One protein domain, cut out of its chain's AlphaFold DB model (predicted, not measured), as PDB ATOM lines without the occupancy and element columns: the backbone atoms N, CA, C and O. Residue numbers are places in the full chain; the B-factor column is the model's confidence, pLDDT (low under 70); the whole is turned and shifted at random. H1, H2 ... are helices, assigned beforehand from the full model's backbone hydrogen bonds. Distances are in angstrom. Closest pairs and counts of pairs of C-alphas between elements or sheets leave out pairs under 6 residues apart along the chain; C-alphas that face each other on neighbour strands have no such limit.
ATOM      1  N   VAL A 369     -16.834  27.807  10.225       87.88
ATOM      2  CA  VAL A 369     -17.159  26.378  10.128       87.88
ATOM      3  C   VAL A 369     -17.208  25.747  11.519       87.88
ATOM      4  O   VAL A 369     -18.214  25.117  11.837       87.88
ATOM      5  N   ASP A 370     -16.209  25.999  12.373       84.12
ATOM      6  CA  ASP A 370     -16.195  25.455  13.738       84.12
ATOM      7  C   ASP A 370     -17.315  26.077  14.582       84.12
ATOM      8  O   ASP A 370     -18.074  25.368  15.232       84.12
ATOM      9  N   ARG A 371     -17.552  27.390  14.453       83.38
ATOM     10  CA  ARG A 371     -18.695  28.053  15.108       83.38
ATOM     11  C   ARG A 371     -20.047  27.488  14.671       83.38
ATOM     12  O   ARG A 371     -20.967  27.398  15.483       83.38
ATOM     13  N   ALA A 372     -20.200  27.148  13.390       88.00
ATOM     14  CA  ALA A 372     -21.413  26.500  12.905       88.00
ATOM     15  C   ALA A 372     -21.555  25.095  13.504       88.00
ATOM     16  O   ALA A 372     -22.651  24.748  13.941       88.00
ATOM     17  N   ALA A 373     -20.463  24.326  13.554       88.25
ATOM     18  CA  ALA A 373     -20.428  23.000  14.159       88.25
ATOM     19  C   ALA A 373     -20.815  23.059  15.647       88.25
ATOM     20  O   ALA A 373     -21.775  22.402  16.034       88.25
ATOM     21  N   ASP A 374     -20.209  23.943  16.442       85.62
ATOM     22  CA  ASP A 374     -20.528  24.115  17.867       85.62
ATOM     23  C   ASP A 374     -22.002  24.476  18.099       85.62
ATOM     24  O   ASP A 374     -22.675  23.925  18.974       85.62
ATOM     25  N   GLN A 375     -22.552  25.384  17.284       86.06
ATOM     26  CA  GLN A 375     -23.963  25.767  17.375       86.06
ATOM     27  C   GLN A 375     -24.922  24.624  17.023       86.06
ATOM     28  O   GLN A 375     -26.051  24.606  17.529       86.06
ATOM     29  N   ILE A 376     -24.516  23.723  16.127       87.19
ATOM     30  CA  ILE A 376     -25.297  22.549  15.728       87.19
ATOM     31  C   ILE A 376     -25.184  21.463  16.799       87.19
ATOM     32  O   ILE A 376     -26.224  20.967  17.225       87.19
ATOM     33  N   SER A 377     -23.983  21.174  17.304       85.56
ATOM     34  CA  SER A 377     -23.757  20.227  18.405       85.56
ATOM     35  C   SER A 377     -24.550  20.620  19.647       85.56
ATOM     36  O   SER A 377     -25.353  19.831  20.141       85.56
ATOM     37  N   LYS A 378     -24.460  21.888  20.073       83.44
ATOM     38  CA  LYS A 378     -25.217  22.399  21.227       83.44
ATOM     39  C   LYS A 378     -26.729  22.274  21.032       83.44
ATOM     40  O   LYS A 378     -27.451  21.994  21.987       83.44
ATOM     41  N   LEU A 379     -27.229  22.472  19.805       82.94
ATOM     42  CA  LEU A 379     -28.650  22.298  19.480       82.94
ATOM     43  C   LEU A 379     -29.068  20.822  19.532       82.94
ATOM     44  O   LEU A 379     -30.142  20.519  20.046       82.94
ATOM     45  N   CYS A 380     -28.239  19.921  19.008       82.19
ATOM     46  CA  CYS A 380     -28.460  18.478  19.069       82.19
ATOM     47  C   CYS A 380     -28.513  17.976  20.516       82.19
ATOM     48  O   CYS A 380     -29.425  17.225  20.855       82.19
ATOM     49  N   GLU A 381     -27.623  18.470  21.380       79.00
ATOM     50  CA  GLU A 381     -27.602  18.152  22.811       79.00
ATOM     51  C   GLU A 381     -28.837  18.676  23.557       79.00
ATOM     52  O   GLU A 381     -29.422  17.961  24.369       79.00
ATOM     53  N   THR A 382     -29.268  19.916  23.286       78.00
ATOM     54  CA  THR A 382     -30.417  20.508  24.003       78.00
ATOM     55  C   THR A 382     -31.769  19.988  23.535       78.00
ATOM     56  O   THR A 382     -32.710  19.950  24.328       78.00
ATOM     57  N   ALA A 383     -31.901  19.635  22.258       74.88
ATOM     58  CA  ALA A 383     -33.182  19.265  21.663       74.88
ATOM     59  C   ALA A 383     -33.303  17.769  21.314       74.88
ATOM     60  O   ALA A 383     -34.306  17.386  20.713       74.88
ATOM     61  N   ASP A 384     -32.325  16.946  21.715       74.44
ATOM     62  CA  ASP A 384     -32.266  15.493  21.477       74.44
ATOM     63  C   ASP A 384     -32.466  15.142  19.989       74.44
ATOM     64  O   ASP A 384     -33.249  14.266  19.609       74.44
ATOM     65  N   PHE A 385     -31.798  15.907  19.116       74.44
ATOM     66  CA  PHE A 385     -31.843  15.713  17.668       74.44
ATOM     67  C   PHE A 385     -30.585  15.011  17.178       74.44
ATOM     68  O   PHE A 385     -29.473  15.470  17.423       74.44
ATOM     69  N   ASP A 386     -30.772  13.967  16.377       78.94
ATOM     70  CA  ASP A 386     -29.682  13.375  15.609       78.94
ATOM     71  C   ASP A 386     -29.316  14.290  14.428       78.94
ATOM     72  O   ASP A 386     -30.198  14.711  13.665       78.94
ATOM     73  N   ILE A 387     -28.019  14.586  14.280       76.19
ATOM     74  CA  ILE A 387     -27.444  15.452  13.236       76.19
ATOM     75  C   ILE A 387     -27.894  14.978  11.847       76.19
ATOM     76  O   ILE A 387     -28.241  15.802  10.998       76.19
ATOM     77  N   GLU A 388     -27.982  13.659  11.626       76.81
ATOM     78  CA  GLU A 388     -28.393  13.074  10.341       76.81
ATOM     79  C   GLU A 388     -29.884  13.282  10.019       76.81
ATOM     80  O   GLU A 388     -30.298  13.234   8.857       76.81
ATOM     81  N   THR A 389     -30.705  13.544  11.037       80.44
ATOM     82  CA  THR A 389     -32.161  13.723  10.900       80.44
ATOM     83  C   THR A 389     -32.598  15.187  10.932       80.44
ATOM     84  O   THR A 389     -33.790  15.484  10.784       80.44
ATOM     85  N   MET A 390     -31.649  16.117  11.092       80.50
ATOM     86  CA  MET A 390     -31.941  17.535  11.252       80.50
ATOM     87  C   MET A 390     -32.599  18.128   9.992       80.50
ATOM     88  O   MET A 390     -32.075  17.993   8.879       80.50
ATOM     89  N   PRO A 391     -33.731  18.848  10.123       84.50
ATOM     90  CA  PRO A 391     -34.337  19.541   8.996       84.50
ATOM     91  C   PRO A 391     -33.361  20.531   8.354       84.50
ATOM     92  O   PRO A 391     -32.822  21.415   9.021       84.50
ATOM     93  N   LYS A 392     -33.212  20.449   7.026       81.50
ATOM     94  CA  LYS A 392     -32.296  21.292   6.234       81.50
ATOM     95  C   LYS A 392     -32.434  22.793   6.517       81.50
ATOM     96  O   LYS A 392     -31.447  23.508   6.542       81.50
ATOM     97  N   GLN A 393     -33.654  23.262   6.777       82.19
ATOM     98  CA  GLN A 393     -33.929  24.667   7.094       82.19
ATOM     99  C   GLN A 393     -33.295  25.119   8.416       82.19
ATOM    100  O   GLN A 393     -32.895  26.271   8.528       82.19
ATOM    101  N   ILE A 394     -33.205  24.231   9.407       81.50
ATOM    102  CA  ILE A 394     -32.600  24.516  10.714       81.50
ATOM    103  C   ILE A 394     -31.076  24.501  10.587       81.50
ATOM    104  O   ILE A 394     -30.414  25.411  11.080       81.50
ATOM    105  N   LEU A 395     -30.537  23.528   9.850       83.94
ATOM    106  CA  LEU A 395     -29.113  23.457   9.533       83.94
ATOM    107  C   LEU A 395     -28.647  24.717   8.785       83.94
ATOM    108  O   LEU A 395     -27.717  25.395   9.214       83.94
ATOM    109  N   ASP A 396     -29.360  25.091   7.720       87.31
ATOM    110  CA  ASP A 396     -29.067  26.289   6.928       87.31
ATOM    111  C   ASP A 396     -29.179  27.566   7.767       87.31
ATOM    112  O   ASP A 396     -28.415  28.508   7.576       87.31
ATOM    113  N   ASN A 397     -30.093  27.590   8.741       83.62
ATOM    114  CA  ASN A 397     -30.242  28.704   9.666       83.62
ATOM    115  C   ASN A 397     -29.002  28.876  10.555       83.62
ATOM    116  O   ASN A 397     -28.493  29.989  10.683       83.62
ATOM    117  N   LYS A 398     -28.483  27.784  11.126       86.25
ATOM    118  CA  LYS A 398     -27.274  27.810  11.964       86.25
ATOM    119  C   LYS A 398     -26.029  28.169  11.158       86.25
ATOM    120  O   LYS A 398     -25.274  29.051  11.560       86.25
ATOM    121  N   ILE A 399     -25.882  27.589   9.969       88.69
ATOM    122  CA  ILE A 399     -24.777  27.909   9.060       88.69
ATOM    123  C   ILE A 399     -24.820  29.386   8.647       88.69
ATOM    124  O   ILE A 399     -23.801  30.072   8.702       88.69
ATOM    125  N   ALA A 400     -25.994  29.911   8.282       85.19
ATOM    126  CA  ALA A 400     -26.145  31.314   7.906       85.19
ATOM    127  C   ALA A 400     -25.795  32.270   9.057       85.19
ATOM    128  O   ALA A 400     -25.175  33.305   8.812       85.19
ATOM    129  N   ARG A 401     -26.150  31.922  10.302       82.50
ATOM    130  CA  ARG A 401     -25.809  32.704  11.505       82.50
ATOM    131  C   ARG A 401     -24.311  32.742  11.763       82.50
ATOM    132  O   ARG A 401     -23.767  33.818  11.983       82.50
ATOM    133  N   ALA A 402     -23.648  31.591  11.691       85.56
ATOM    134  CA  ALA A 402     -22.207  31.504  11.891       85.56
ATOM    135  C   ALA A 402     -21.420  32.210  10.772       85.56
ATOM    136  O   ALA A 402     -20.418  32.873  11.036       85.56
ATOM    137  N   LYS A 403     -21.898  32.110   9.524       83.75
ATOM    138  CA  LYS A 403     -21.246  32.683   8.338       83.75
ATOM    139  C   LYS A 403     -21.499  34.185   8.161       83.75
ATOM    140  O   LYS A 403     -20.652  34.881   7.606       83.75
ATOM    141  N   TYR A 404     -22.646  34.699   8.613       83.19
ATOM    142  CA  TYR A 404     -23.038  36.107   8.459       83.19
ATOM    143  C   TYR A 404     -23.564  36.721   9.772       83.19
ATOM    144  O   TYR A 404     -24.714  37.173   9.809       83.19
ATOM    145  N   PRO A 405     -22.740  36.803  10.834       72.25
ATOM    146  CA  PRO A 405     -23.186  37.250  12.157       72.25
ATOM    147  C   PRO A 405     -23.806  38.657  12.130       72.25
ATOM    148  O   PRO A 405     -24.867  38.882  12.696       72.25
ATOM    149  N   ASN A 406     -23.246  39.579  11.341       65.50
ATOM    150  CA  ASN A 406     -23.705  40.976  11.275       65.50
ATOM    151  C   ASN A 406     -25.023  41.182  10.502       65.50
ATOM    152  O   ASN A 406     -25.515  42.304  10.399       65.50
ATOM    153  N   LYS A 407     -25.587  40.125   9.901       62.06
ATOM    154  CA  LYS A 407     -26.866  40.177   9.167       62.06
ATOM    155  C   LYS A 407     -28.014  39.507   9.914       62.06
ATOM    156  O   LYS A 407     -29.132  39.473   9.399       62.06
ATOM    157  N   VAL A 408     -27.750  38.983  11.107       54.25
ATOM    158  CA  VAL A 408     -28.735  38.310  11.947       54.25
ATOM    159  C   VAL A 408     -28.829  39.079  13.261       54.25
ATOM    160  O   VAL A 408     -27.858  39.186  13.992       54.25
ATOM    161  N   SER A 409     -30.002  39.637  13.559       49.50
ATOM    162  CA  SER A 409     -30.294  40.169  14.893       49.50
ATOM    163  C   SER A 409     -30.649  39.004  15.817       49.50
ATOM    164  O   SER A 409     -31.545  38.218  15.493       49.50
ATOM    165  N   ASP A 410     -29.967  38.905  16.960       50.84
ATOM    166  CA  ASP A 410     -30.186  37.851  17.962       50.84
ATOM    167  C   ASP A 410     -31.616  37.832  18.530       50.84
ATOM    168  O   ASP A 410     -32.090  36.800  19.001       50.84
ATOM    169  N   GLU A 411     -32.361  38.933  18.399       40.81
ATOM    170  CA  GLU A 411     -33.683  39.104  19.009       40.81
ATOM    171  C   GLU A 411     -34.855  38.534  18.196       40.81
ATOM    172  O   GLU A 411     -35.997  38.552  18.664       40.81
ATOM    173  N   LYS A 412     -34.644  38.023  16.974       43.81
ATOM    174  CA  LYS A 412     -35.750  37.478  16.166       43.81
ATOM    175  C   LYS A 412     -35.389  36.135  15.552       43.81
ATOM    176  O   LYS A 412     -34.445  36.001  14.781       43.81
ATOM    177  N   SER A 413     -36.239  35.136  15.789       52.91
ATOM    178  CA  SER A 413     -36.213  33.802  15.163       52.91
ATOM    179  C   SER A 413     -36.375  33.810  13.628       52.91
ATOM    180  O   SER A 413     -36.617  32.766  13.029       52.91
ATOM    181  N   GLN A 414     -36.272  34.970  12.976       54.19
ATOM    182  CA  GLN A 414     -36.430  35.169  11.542       54.19
ATOM    183  C   GLN A 414     -35.093  35.599  10.939       54.19
ATOM    184  O   GLN A 414     -34.630  36.716  11.147       54.19
ATOM    185  N   ILE A 415     -34.486  34.693  10.176       56.59
ATOM    186  CA  ILE A 415     -33.372  35.019   9.283       56.59
ATOM    187  C   ILE A 415     -33.956  35.612   7.998       56.59
ATOM    188  O   ILE A 415     -34.994  35.148   7.527       56.59
ATOM    189  N   SER A 416     -33.300  36.626   7.424       59.66
ATOM    190  CA  SER A 416     -33.667  37.134   6.099       59.66
ATOM    191  C   SER A 416     -33.602  36.004   5.071       59.66
ATOM    192  O   SER A 416     -32.585  35.312   5.008       59.66
ATOM    193  N   GLU A 417     -34.631  35.844   4.244       68.25
ATOM    194  CA  GLU A 417     -34.676  34.832   3.174       68.25
ATOM    195  C   GLU A 417     -33.389  34.863   2.316       68.25
ATOM    196  O   GLU A 417     -32.750  33.834   2.106       68.25
ATOM    197  N   ASP A 418     -32.881  36.069   2.037       61.91
ATOM    198  CA  ASP A 418     -31.599  36.360   1.380       61.91
ATOM    199  C   ASP A 418     -30.346  35.715   2.007       61.91
ATOM    200  O   ASP A 418     -29.342  35.523   1.320       61.91
ATOM    201  N   ALA A 419     -30.335  35.444   3.314       62.34
ATOM    202  CA  ALA A 419     -29.193  34.837   4.005       62.34
ATOM    203  C   ALA A 419     -29.259  33.305   3.961       62.34
ATOM    204  O   ALA A 419     -28.221  32.656   3.846       62.34
ATOM    205  N   LEU A 420     -30.470  32.737   3.971       73.25
ATOM    206  CA  LEU A 420     -30.694  31.305   3.761       73.25
ATOM    207  C   LEU A 420     -30.383  30.903   2.313       73.25
ATOM    208  O   LEU A 420     -29.746  29.878   2.087       73.25
ATOM    209  N   GLU A 421     -30.733  31.745   1.335       77.69
ATOM    210  CA  GLU A 421     -30.404  31.523  -0.084       77.69
ATOM    211  C   GLU A 421     -28.892  31.508  -0.373       77.69
ATOM    212  O   GLU A 421     -28.453  30.993  -1.403       77.69
ATOM    213  N   ARG A 422     -28.073  32.045   0.539       76.94
ATOM    214  CA  ARG A 422     -26.607  32.096   0.413       76.94
ATOM    215  C   ARG A 422     -25.887  30.886   1.008       76.94
ATOM    216  O   ARG A 422     -24.664  30.820   0.869       76.94
ATOM    217  N   VAL A 423     -26.594  29.957   1.658       84.56
ATOM    218  CA  VAL A 423     -26.012  28.709   2.180       84.56
ATOM    219  C   VAL A 423     -26.007  27.647   1.084       84.56
ATOM    220  O   VAL A 423     -27.046  27.096   0.697       84.56
ATOM    221  N   CYS A 424     -24.816  27.352   0.567       86.88
ATOM    222  CA  CYS A 424     -24.641  26.383  -0.510       86.88
ATOM    223  C   CYS A 424     -24.365  24.967   0.020       86.88
ATOM    224  O   CYS A 424     -24.217  24.737   1.214       86.88
ATOM    225  N   GLU A 425     -24.344  23.977  -0.874       83.75
ATOM    226  CA  GLU A 425     -24.066  22.578  -0.512       83.75
ATOM    227  C   GLU A 425     -22.648  22.389   0.038       83.75
ATOM    228  O   GLU A 425     -22.487  21.741   1.063       83.75
ATOM    229  N   ALA A 426     -21.661  23.091  -0.527       83.19
ATOM    230  CA  ALA A 426     -20.287  23.069  -0.026       83.19
ATOM    231  C   ALA A 426     -20.158  23.597   1.415       83.19
ATOM    232  O   ALA A 426     -19.289  23.144   2.154       83.19
ATOM    233  N   ASP A 427     -21.026  24.528   1.830       86.81
ATOM    234  CA  ASP A 427     -21.034  25.024   3.209       86.81
ATOM    235  C   ASP A 427     -21.526  23.950   4.185       86.81
ATOM    236  O   ASP A 427     -20.986  23.811   5.278       86.81
ATOM    237  N   ARG A 428     -22.534  23.170   3.775       86.44
ATOM    238  CA  ARG A 428     -23.052  22.049   4.570       86.44
ATOM    239  C   ARG A 428     -21.997  20.960   4.700       86.44
ATOM    240  O   ARG A 428     -21.743  20.512   5.810       86.44
ATOM    241  N   ASP A 429     -21.341  20.607   3.597       84.94
ATOM    242  CA  ASP A 429     -20.292  19.585   3.583       84.94
ATOM    243  C   ASP A 429     -19.110  19.965   4.487       84.94
ATOM    244  O   ASP A 429     -18.588  19.116   5.209       84.94
ATOM    245  N   ALA A 430     -18.713  21.245   4.495       85.00
ATOM    246  CA  ALA A 430     -17.647  21.743   5.362       85.00
ATOM    247  C   ALA A 430     -18.000  21.603   6.852       85.00
ATOM    248  O   ALA A 430     -17.184  21.126   7.638       85.00
ATOM    249  N   VAL A 431     -19.227  21.968   7.232       88.12
ATOM    250  CA  VAL A 431     -19.693  21.895   8.624       88.12
ATOM    251  C   VAL A 431     -19.931  20.451   9.063       88.12
ATOM    252  O   VAL A 431     -19.547  20.078  10.167       88.12
ATOM    253  N   SER A 432     -20.477  19.599   8.195       85.25
ATOM    254  CA  SER A 432     -20.601  18.163   8.465       85.25
ATOM    255  C   SER A 432     -19.238  17.492   8.644       85.25
ATOM    256  O   SER A 432     -19.086  16.658   9.531       85.25
ATOM    257  N   ALA A 433     -18.227  17.866   7.852       84.19
ATOM    258  CA  ALA A 433     -16.869  17.355   8.030       84.19
ATOM    259  C   ALA A 433     -16.257  17.783   9.376       84.19
ATOM    260  O   ALA A 433     -15.579  16.975  10.010       84.19
ATOM    261  N   ALA A 434     -16.525  19.013   9.825       86.00
ATOM    262  CA  ALA A 434     -16.084  19.507  11.130       86.00
ATOM    263  C   ALA A 434     -16.773  18.774  12.296       86.00
ATOM    264  O   ALA A 434     -16.089  18.337  13.216       86.00
ATOM    265  N   LEU A 435     -18.086  18.535  12.209       84.12
ATOM    266  CA  LEU A 435     -18.848  17.768  13.208       84.12
ATOM    267  C   LEU A 435     -18.345  16.320  13.351       84.12
ATOM    268  O   LEU A 435     -18.208  15.794  14.452       84.12
ATOM    269  N   VAL A 436     -18.003  15.672  12.236       83.44
ATOM    270  CA  VAL A 436     -17.421  14.319  12.270       83.44
ATOM    271  C   VAL A 436     -16.006  14.337  12.859       83.44
ATOM    272  O   VAL A 436     -15.607  13.394  13.547       83.44
ATOM    273  N   ALA A 437     -15.235  15.396  12.605       78.31
ATOM    274  CA  ALA A 437     -13.899  15.555  13.170       78.31
ATOM    275  C   ALA A 437     -13.934  15.799  14.689       78.31
ATOM    276  O   ALA A 437     -13.085  15.248  15.391       78.31
ATOM    277  N   SER A 438     -14.922  16.545  15.200       68.50
ATOM    278  CA  SER A 438     -15.108  16.769  16.639       68.50
ATOM    279  C   SER A 438     -15.523  15.496  17.380       68.50
ATOM    280  O   SER A 438     -14.974  15.217  18.443       68.50
ATOM    281  N   ASP A 439     -16.381  14.659  16.787       64.06
ATOM    282  CA  ASP A 439     -16.769  13.358  17.367       64.06
ATOM    283  C   ASP A 439     -15.639  12.313  17.328       64.06
ATOM    284  O   ASP A 439     -15.616  11.359  18.108       64.06
ATOM    285  N   SER A 440     -14.674  12.483  16.420       56.31
ATOM    286  CA  SER A 440     -13.551  11.553  16.243       56.31
ATOM    287  C   SER A 440     -12.351  11.850  17.149       56.31
ATOM    288  O   SER A 440     -11.374  11.099  17.118       56.31
ATOM    289  N   SER A 441     -12.398  12.919  17.949       42.78
ATOM    290  CA  SER A 441     -11.351  13.261  18.911       42.78
ATOM    291  C   SER A 441     -11.826  12.951  20.331       42.78
ATOM    292  O   SER A 441     -12.353  13.842  20.998       42.78
TER     293      SER A 441
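This is residues 369 to 441 of the 472 residues of an uncharacterized protein of Natronorubrum halalkaliphilum (UniProt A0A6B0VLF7). Three helices, H1, H2 and H4, cross one another at wide angles, each touching the other two, with their centres at the corners of a triangle. On H2 packs the very short H3, and next to it a long loop, residues 404 to 416, arches away from the three helices; H3 and the last residues after H4 lie at opposite ends of the longest axis. The 73 residues printed hold four named helices, in the order H1, H2, H3, H4, and no named strand, and the class is all helix. The whole is compact, with a radius of gyration of the C-alphas of 11.9 A and spans of 34 by 25 by 20 A.

Begin with H1, residues 369 to 383, and look next at H2, residues 392 to 403. They touch, the closest C-alphas being those of Ala 372 and Ala 402, 5.2 A apart, and they run opposite ways at a steep tilt of 45 degrees. Then find H3, residues 417 to 420, which touches H2 at residues 396 to 400 alone, with the C-alphas of Ala 400 and Ala 419 closest at 6.1 A. H4, residues 425 to 439, touches H1 with residues 430 to 435 alone; the closest C-alphas, of Val 369 and Val 431, are 5.4 A apart. Those two helices run the same way at a steep tilt of 68 degrees, only just short of about perpendicular. Residues 427 to 431 of H4 touch residues 395 to 399 of H2, closest at the C-alphas of Ile 399 and Asp 427, 7.5 A, and the lines of H2 and H4 are about perpendicular at 85 degrees. H2 is the hub, touching three other helices, and the helix packing is mostly crossed, with no touching pair that has a tilt at a shallow one. H1 and H3 are apart, and so are H3 and H4. In H1, H2 and H4 every O i to N i+4 pair is within hydrogen-bond range; H3 is too short for such a pair, and its one O i to N i+3 pair is within range.

Find C-alpha 369 at (-17.159, 26.378, 10.128); from there H1 runs 21.0 A to C-alpha 383. H2 begins at C-alpha 392, at (-32.296, 21.292, 6.234), and covers 16.0 A to C-alpha 403. H3 spans residues 417 to 420, 5.4 A. H4 runs 21.4 A from C-alpha 425 to C-alpha 439 at (-16.769, 13.358, 17.367).

The two C-alphas farthest apart, of Glu 417 and Ser 441, are 35.5 A apart. The printed part has no cut. The link from H2 to H3 is long, that from H1 to H2 short, and that from H3 to H4 tight. The mean pLDDT of the printed part is 76.2; look for values under 70 at residues 406 to 419 and 438 to 441.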